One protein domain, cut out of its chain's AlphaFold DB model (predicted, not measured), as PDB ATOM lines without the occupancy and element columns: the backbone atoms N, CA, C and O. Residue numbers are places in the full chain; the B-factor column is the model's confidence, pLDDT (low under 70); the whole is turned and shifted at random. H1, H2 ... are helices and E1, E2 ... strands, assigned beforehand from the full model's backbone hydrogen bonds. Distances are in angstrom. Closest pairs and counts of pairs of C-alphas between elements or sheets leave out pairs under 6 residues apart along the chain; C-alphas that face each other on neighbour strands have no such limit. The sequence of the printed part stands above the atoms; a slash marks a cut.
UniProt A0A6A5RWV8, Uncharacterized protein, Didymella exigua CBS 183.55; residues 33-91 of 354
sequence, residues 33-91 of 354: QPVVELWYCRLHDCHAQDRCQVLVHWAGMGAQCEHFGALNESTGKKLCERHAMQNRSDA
ATOM      1  N   GLN A  33      10.654 -24.215 -19.865       52.88
ATOM      2  CA  GLN A  33      10.155 -22.858 -19.994       52.88
ATOM      3  C   GLN A  33      11.276 -21.894 -19.594       52.88
ATOM      4  O   GLN A  33      11.507 -21.708 -18.403       52.88
ATOM      5  N   PRO A  34      11.975 -21.270 -20.562       46.91
ATOM      6  CA  PRO A  34      13.179 -20.485 -20.284       46.91
ATOM      7  C   PRO A  34      12.938 -19.288 -19.368       46.91
ATOM      8  O   PRO A  34      13.800 -18.944 -18.575       46.91
ATOM      9  N   VAL A  35      11.758 -18.670 -19.462       48.75
ATOM     10  CA  VAL A  35      11.421 -17.436 -18.732       48.75
ATOM     11  C   VAL A  35      11.313 -17.660 -17.222       48.75
ATOM     12  O   VAL A  35      11.604 -16.757 -16.449       48.75
ATOM     13  N   VAL A  36      10.912 -18.860 -16.805       53.91
ATOM     14  CA  VAL A  36      10.733 -19.226 -15.389       53.91
ATOM     15  C   VAL A  36      11.687 -20.344 -14.960       53.91
ATOM     16  O   VAL A  36      11.571 -20.862 -13.859       53.91
ATOM     17  N   GLU A  37      12.612 -20.741 -15.840       55.50
ATOM     18  CA  GLU A  37      13.543 -21.867 -15.673       55.50
ATOM     19  C   GLU A  37      12.893 -23.198 -15.226       55.50
ATOM     20  O   GLU A  37      13.547 -24.058 -14.632       55.50
ATOM     21  N   LEU A  38      11.614 -23.415 -15.547       55.22
ATOM     22  CA  LEU A  38      10.859 -24.598 -15.119       55.22
ATOM     23  C   LEU A  38      10.808 -25.661 -16.216       55.22
ATOM     24  O   LEU A  38      10.487 -25.383 -17.370       55.22
ATOM     25  N   TRP A  39      11.100 -26.907 -15.855       52.03
ATOM     26  CA  TRP A  39      10.816 -28.071 -16.696       52.03
ATOM     27  C   TRP A  39       9.453 -28.643 -16.309       52.03
ATOM     28  O   TRP A  39       9.182 -28.788 -15.123       52.03
ATOM     29  N   TYR A  40       8.615 -29.028 -17.272       58.62
ATOM     30  CA  TYR A  40       7.328 -29.682 -16.996       58.62
ATOM     31  C   TYR A  40       7.328 -31.085 -17.591       58.62
ATOM     32  O   TYR A  40       7.270 -31.262 -18.810       58.62
ATOM     33  N   CYS A  41       7.365 -32.112 -16.743       63.84
ATOM     34  CA  CYS A  41       7.057 -33.466 -17.189       63.84
ATOM     35  C   CYS A  41       5.584 -33.784 -16.892       63.84
ATOM     36  O   CYS A  41       5.027 -33.354 -15.883       63.84
ATOM     37  N   ARG A  42       4.959 -34.594 -17.756       61.47
ATOM     38  CA  ARG A  42       3.567 -35.057 -17.579       61.47
ATOM     39  C   ARG A  42       3.332 -35.800 -16.260       61.47
ATOM     40  O   ARG A  42       2.193 -35.917 -15.836       61.47
ATOM     41  N   LEU A  43       4.393 -36.323 -15.646       61.38
ATOM     42  CA  LEU A  43       4.312 -37.049 -14.383       61.38
ATOM     43  C   LEU A  43       4.073 -36.110 -13.189       61.38
ATOM     44  O   LEU A  43       3.376 -36.489 -12.257       61.38
ATOM     45  N   HIS A  44       4.635 -34.895 -13.217       66.62
ATOM     46  CA  HIS A  44       4.566 -33.945 -12.093       66.62
ATOM     47  C   HIS A  44       3.564 -32.818 -12.297       66.62
ATOM     48  O   HIS A  44       3.237 -32.116 -11.347       66.62
ATOM     49  N   ASP A  45       3.047 -32.670 -13.510       72.12
ATOM     50  CA  ASP A  45       1.930 -31.787 -13.799       72.12
ATOM     51  C   ASP A  45       0.798 -32.624 -14.398       72.12
ATOM     52  O   ASP A  45       0.703 -32.800 -15.616       72.12
ATOM     53  N   CYS A  46      -0.055 -33.167 -13.520       77.56
ATOM     54  CA  CYS A  46      -1.238 -33.943 -13.907       77.56
ATOM     55  C   CYS A  46      -2.173 -33.155 -14.839       77.56
ATOM     56  O   CYS A  46      -2.916 -33.747 -15.617       77.56
ATOM     57  N   HIS A  47      -2.069 -31.827 -14.815       81.44
ATOM     58  CA  HIS A  47      -2.849 -30.899 -15.617       81.44
ATOM     59  C   HIS A  47      -2.119 -30.392 -16.868       81.44
ATOM     60  O   HIS A  47      -2.653 -29.548 -17.587       81.44
ATOM     61  N   ALA A  48      -0.933 -30.910 -17.203       80.31
ATOM     62  CA  ALA A  48      -0.158 -30.443 -18.361       80.31
ATOM     63  C   ALA A  48      -0.921 -30.544 -19.698       80.31
ATOM     64  O   ALA A  48      -0.616 -29.826 -20.656       80.31
ATOM     65  N   GLN A  49      -1.901 -31.453 -19.785       82.25
ATOM     66  CA  GLN A  49      -2.778 -31.608 -20.950       82.25
ATOM     67  C   GLN A  49      -3.961 -30.633 -20.959       82.25
ATOM     68  O   GLN A  49      -4.554 -30.431 -22.017       82.25
ATOM     69  N   ASP A  50      -4.307 -30.052 -19.811       89.12
ATOM     70  CA  ASP A  50      -5.403 -29.093 -19.628       89.12
ATOM     71  C   ASP A  50      -4.928 -27.642 -19.681       89.12
ATOM     72  O   ASP A  50      -5.723 -26.731 -19.905       89.12
ATOM     73  N   ARG A  51      -3.624 -27.413 -19.518       87.50
ATOM     74  CA  ARG A  51      -3.022 -26.092 -19.671       87.50
ATOM     75  C   ARG A  51      -3.085 -25.583 -21.104       87.50
ATOM     76  O   ARG A  51      -3.113 -26.336 -22.079       87.50
ATOM     77  N   CYS A  52      -3.050 -24.264 -21.216       90.06
ATOM     78  CA  CYS A  52      -3.056 -23.556 -22.479       90.06
ATOM     79  C   CYS A  52      -1.831 -23.913 -23.347       90.06
ATOM     80  O   CYS A  52      -0.671 -23.762 -22.958       90.06
ATOM     81  N   GLN A  53      -2.110 -24.350 -24.575       86.94
ATOM     82  CA  GLN A  53      -1.168 -24.952 -25.522       86.94
ATOM     83  C   GLN A  53      -0.617 -23.963 -26.562       86.94
ATOM     84  O   GLN A  53       0.022 -24.387 -27.526       86.94
ATOM     85  N   VAL A  54      -0.834 -22.655 -26.380       80.62
ATOM     86  CA  VAL A  54      -0.506 -21.628 -27.388       80.62
ATOM     87  C   VAL A  54       0.979 -21.632 -27.807       80.62
ATOM     88  O   VAL A  54       1.306 -21.349 -28.952       80.62
ATOM     89  N   LEU A  55       1.882 -22.038 -26.908       63.62
ATOM     90  CA  LEU A  55       3.337 -21.940 -27.083       63.62
ATOM     91  C   LEU A  55       4.024 -23.244 -27.524       63.62
ATOM     92  O   LEU A  55       5.244 -23.272 -27.685       63.62
ATOM     93  N   VAL A  56       3.277 -24.328 -27.772       58.81
ATOM     94  CA  VAL A  56       3.908 -25.604 -28.164       58.81
ATOM     95  C   VAL A  56       4.598 -25.507 -29.534       58.81
ATOM     96  O   VAL A  56       5.583 -26.207 -29.754       58.81
ATOM     97  N   HIS A  57       4.148 -24.606 -30.414       51.31
ATOM     98  CA  HIS A  57       4.761 -24.388 -31.730       51.31
ATOM     99  C   HIS A  57       5.647 -23.139 -31.831       51.31
ATOM    100  O   HIS A  57       6.540 -23.116 -32.668       51.31
ATOM    101  N   TRP A  58       5.433 -22.114 -31.001       45.16
ATOM    102  CA  TRP A  58       5.947 -20.768 -31.290       45.16
ATOM    103  C   TRP A  58       7.417 -20.521 -30.925       45.16
ATOM    104  O   TRP A  58       7.966 -19.498 -31.307       45.16
ATOM    105  N   ALA A  59       8.082 -21.433 -30.208       41.41
ATOM    106  CA  ALA A  59       9.445 -21.155 -29.747       41.41
ATOM    107  C   ALA A  59      10.447 -22.301 -29.882       41.41
ATOM    108  O   ALA A  59      11.586 -22.113 -29.475       41.41
ATOM    109  N   GLY A  60      10.066 -23.512 -30.308       46.31
ATOM    110  CA  GLY A  60      10.967 -24.684 -30.245       46.31
ATOM    111  C   GLY A  60      11.489 -25.031 -28.832       46.31
ATOM    112  O   GLY A  60      12.128 -26.061 -28.645       46.31
ATOM    113  N   MET A  61      11.185 -24.200 -27.829       47.94
ATOM    114  CA  MET A  61      11.676 -24.287 -26.462       47.94
ATOM    115  C   MET A  61      10.654 -24.925 -25.525       47.94
ATOM    116  O   MET A  61      11.050 -25.481 -24.515       47.94
ATOM    117  N   GLY A  62       9.370 -24.981 -25.894       55.06
ATOM    118  CA  GLY A  62       8.383 -25.786 -25.169       55.06
ATOM    119  C   GLY A  62       7.734 -25.109 -23.962       55.06
ATOM    120  O   GLY A  62       7.068 -25.796 -23.198       55.06
ATOM    121  N   ALA A  63       7.847 -23.790 -23.811       59.38
ATOM    122  CA  ALA A  63       7.068 -23.051 -22.821       59.38
ATOM    123  C   ALA A  63       5.570 -23.415 -22.922       59.38
ATOM    124  O   ALA A  63       5.023 -23.476 -24.021       59.38
ATOM    125  N   GLN A  64       4.901 -23.688 -21.801       66.56
ATOM    126  CA  GLN A  64       3.442 -23.811 -21.741       66.56
ATOM    127  C   GLN A  64       2.904 -22.670 -20.887       66.56
ATOM    128  O   GLN A  64       3.530 -22.250 -19.919       66.56
ATOM    129  N   CYS A  65       1.755 -22.119 -21.265       83.00
ATOM    130  CA  CYS A  65       1.108 -21.124 -20.426       83.00
ATOM    131  C   CYS A  65       0.619 -21.806 -19.140       83.00
ATOM    132  O   CYS A  65       0.059 -22.899 -19.195       83.00
ATOM    133  N   GLU A  66       0.820 -21.161 -17.991       80.38
ATOM    134  CA  GLU A  66       0.449 -21.723 -16.689       80.38
ATOM    135  C   GLU A  66      -1.071 -21.829 -16.498       80.38
ATOM    136  O   GLU A  66      -1.539 -22.639 -15.702       80.38
ATOM    137  N   HIS A  67      -1.863 -21.057 -17.240       88.75
ATOM    138  CA  HIS A  67      -3.315 -21.066 -17.109       88.75
ATOM    139  C   HIS A  67      -3.958 -22.275 -17.801       88.75
ATOM    140  O   HIS A  67      -3.530 -22.700 -18.879       88.75
ATOM    141  N   PHE A  68      -5.041 -22.781 -17.209       91.19
ATOM    142  CA  PHE A  68      -5.924 -23.762 -17.834       91.19
ATOM    143  C   PHE A  68      -6.539 -23.202 -19.118       91.19
ATOM    144  O   PHE A  68      -6.867 -22.016 -19.203       91.19
ATOM    145  N   GLY A  69      -6.649 -24.052 -20.136       93.12
ATOM    146  CA  GLY A  69      -7.231 -23.696 -21.419       93.12
ATOM    147  C   GLY A  69      -8.544 -24.421 -21.683       93.12
ATOM    148  O   GLY A  69      -8.672 -25.609 -21.396       93.12
ATOM    149  N   ALA A  70      -9.491 -23.718 -22.299       95.12
ATOM    150  CA  ALA A  70     -10.672 -24.324 -22.903       95.12
ATOM    151  C   ALA A  70     -10.328 -24.818 -24.314       95.12
ATOM    152  O   ALA A  70      -9.514 -24.200 -25.006       95.12
ATOM    153  N   LEU A  71     -10.917 -25.939 -24.742       94.38
ATOM    154  CA  LEU A  71     -10.722 -26.457 -26.096       94.38
ATOM    155  C   LEU A  71     -11.301 -25.458 -27.103       94.38
ATOM    156  O   LEU A  71     -12.500 -25.204 -27.110       94.38
ATOM    157  N   ASN A  72     -10.447 -24.886 -27.945       91.81
ATOM    158  CA  ASN A  72     -10.886 -24.044 -29.044       91.81
ATOM    159  C   ASN A  72     -11.184 -24.927 -30.260       91.81
ATOM    160  O   ASN A  72     -10.252 -25.417 -30.906       91.81
ATOM    161  N   GLU A  73     -12.468 -25.095 -30.568       93.12
ATOM    162  CA  GLU A  73     -12.982 -25.948 -31.646       93.12
ATOM    163  C   GLU A  73     -12.332 -25.658 -33.004       93.12
ATOM    164  O   GLU A  73     -12.010 -26.589 -33.735       93.12
ATOM    165  N   SER A  74     -12.036 -24.390 -33.316       88.69
ATOM    166  CA  SER A  74     -11.457 -24.024 -34.616       88.69
ATOM    167  C   SER A  74      -9.998 -24.448 -34.781       88.69
ATOM    168  O   SER A  74      -9.529 -24.644 -35.898       88.69
ATOM    169  N   THR A  75      -9.264 -24.594 -33.677       88.31
ATOM    170  CA  THR A  75      -7.828 -24.930 -33.701       88.31
ATOM    171  C   THR A  75      -7.525 -26.329 -33.175       88.31
ATOM    172  O   THR A  75      -6.389 -26.786 -33.300       88.31
ATOM    173  N   GLY A  76      -8.497 -26.985 -32.528       90.94
ATOM    174  CA  GLY A  76      -8.307 -28.241 -31.800       90.94
ATOM    175  C   GLY A  76      -7.359 -28.137 -30.596       90.94
ATOM    176  O   GLY A  76      -6.943 -29.157 -30.051       90.94
ATOM    177  N   LYS A  77      -6.978 -26.921 -30.178       90.31
ATOM    178  CA  LYS A  77      -6.009 -26.669 -29.099       90.31
ATOM    179  C   LYS A  77      -6.704 -26.089 -27.877       90.31
ATOM    180  O   LYS A  77      -7.629 -25.292 -28.005       90.31
ATOM    181  N   LYS A  78      -6.221 -26.427 -26.679       92.00
ATOM    182  CA  LYS A  78      -6.677 -25.772 -25.442       92.00
ATOM    183  C   LYS A  78      -6.019 -24.403 -25.296       92.00
ATOM    184  O   LYS A  78      -4.793 -24.326 -25.277       92.00
ATOM    185  N   LEU A  79      -6.802 -23.335 -25.171       92.75
ATOM    186  CA  LEU A  79      -6.324 -21.958 -25.013       92.75
ATOM    187  C   LEU A  79      -6.950 -21.326 -23.769       92.75
ATOM    188  O   LEU A  79      -8.145 -21.480 -23.531       92.75
ATOM    189  N   CYS A  80      -6.154 -20.623 -22.963       94.44
ATOM    190  CA  CYS A  80      -6.709 -19.791 -21.894       94.44
ATOM    191  C   CYS A  80      -7.342 -18.533 -22.496       94.44
ATOM    192  O   CYS A  80      -7.022 -18.161 -23.625       94.44
ATOM    193  N   GLU A  81      -8.199 -17.852 -21.738       92.75
ATOM    194  CA  GLU A  81      -8.941 -16.673 -22.201       92.75
ATOM    195  C   GLU A  81      -8.034 -15.604 -22.837       92.75
ATOM    196  O   GLU A  81      -8.277 -15.168 -23.964       92.75
ATOM    197  N   ARG A  82      -6.912 -15.281 -22.179       91.75
ATOM    198  CA  ARG A  82      -5.913 -14.323 -22.682       91.75
ATOM    199  C   ARG A  82      -5.397 -14.692 -24.078       91.75
ATOM    200  O   ARG A  82      -5.330 -13.844 -24.963       91.75
ATOM    201  N   HIS A  83      -5.034 -15.956 -24.277       91.75
ATOM    202  CA  HIS A  83      -4.474 -16.429 -25.542       91.75
ATOM    203  C   HIS A  83      -5.549 -16.722 -26.596       91.75
ATOM    204  O   HIS A  83      -5.276 -16.634 -27.790       91.75
ATOM    205  N   ALA A  84      -6.780 -17.026 -26.183       91.00
ATOM    206  CA  ALA A  84      -7.914 -17.147 -27.088       91.00
ATOM    207  C   ALA A  84      -8.253 -15.796 -27.737       91.00
ATOM    208  O   ALA A  84      -8.527 -15.754 -28.937       91.00
ATOM    209  N   MET A  85      -8.176 -14.692 -26.982       87.81
ATOM    210  CA  MET A  85      -8.376 -13.340 -27.516       87.81
ATOM    211  C   MET A  85      -7.295 -12.953 -28.537       87.81
ATOM    212  O   MET A  85      -7.632 -12.459 -29.609       87.81
ATOM    213  N   GLN A  86      -6.023 -13.248 -28.255       86.69
ATOM    214  CA  GLN A  86      -4.910 -12.979 -29.182       86.69
ATOM    215  C   GLN A  86      -5.000 -13.815 -30.469       86.69
ATOM    216  O   GLN A  86      -4.836 -13.305 -31.572       86.69
ATOM    217  N   ASN A  87      -5.360 -15.094 -30.358       83.38
ATOM    218  CA  ASN A  87      -5.510 -15.944 -31.539       83.38
ATOM    219  C   ASN A  87      -6.673 -15.489 -32.449       83.38
ATOM    220  O   ASN A  87      -6.647 -15.717 -33.655       83.38
ATOM    221  N   ARG A  88      -7.701 -14.829 -31.890       82.25
ATOM    222  CA  ARG A  88      -8.800 -14.234 -32.671       82.25
ATOM    223  C   ARG A  88      -8.380 -12.963 -33.408       82.25
ATOM    224  O   ARG A  88      -8.908 -12.717 -34.489       82.25
ATOM    225  N   SER A  89      -7.461 -12.170 -32.853       79.38
ATOM    226  CA  SER A  89      -6.936 -10.989 -33.550       79.38
ATOM    227  C   SER A  89      -6.035 -11.364 -34.722       79.38
ATOM    228  O   SER A  89      -6.117 -10.713 -35.758       79.38
ATOM    229  N   ASP A  90      -5.260 -12.444 -34.604       73.56
ATOM    230  CA  ASP A  90      -4.374 -12.912 -35.682       73.56
ATOM    231  C   ASP A  90      -5.146 -13.599 -36.817       73.56
ATOM    232  O   ASP A  90      -4.741 -13.560 -37.975       73.56
ATOM    233  N   ALA A  91      -6.292 -14.206 -36.497       68.12
ATOM    234  CA  ALA A  91      -7.173 -14.836 -37.475       68.12
ATOM    235  C   ALA A  91      -8.034 -13.834 -38.263       68.12
ATOM    236  O   ALA A  91      -8.824 -14.260 -39.110       68.12
TER     237      ALA A  91
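This is residues 33 to 91 of the 354 residues of an uncharacterized protein of Didymella exigua CBS 183.55 (UniProt A0A6A5RWV8). What stands out first? There is little regular structure: residues 33 to 69, a winding stretch with no named element, lead into a small hairpin, E1 and E2, with helix H1 next to it. What makes it up? Of 59 printed residues, 16 are in E1, E2 and H1, in that order; the class is mixed, the sheet E1 - E2 antiparallel. It is compact, with a radius of gyration of the C-alphas of 11.5 A and spans of 31 by 21 by 16 A.

Where are the strands? E1, residues 70 to 72, begins at C-alpha 70 (-10.672, -24.324, -22.903); E2 is residues 77 to 79. Where is the helix? H1, residues 81 to 90, measures 14.7 A from first to last C-alpha and ends at C-alpha 90 (-4.374, -12.912, -35.682).

How do the strands pair? In the hairpin E1 and E2, N 72 and O 77 are within hydrogen-bond range at 2.8 A. And H1? The closest C-alphas of E1 and H1, Asn 72 and Ala 84, are 7.8 A apart. In H1 every O i to N i+4 pair is within hydrogen-bond range.

How far does it reach? The C-alphas farthest apart, Leu 43 and Ser 89, are 34.2 A apart; residues 41 to 46 stand free. Is it unbroken and confident? The printed part has no cut, but pLDDT is under 70 in residues 33 to 44, 55 to 64 and 91.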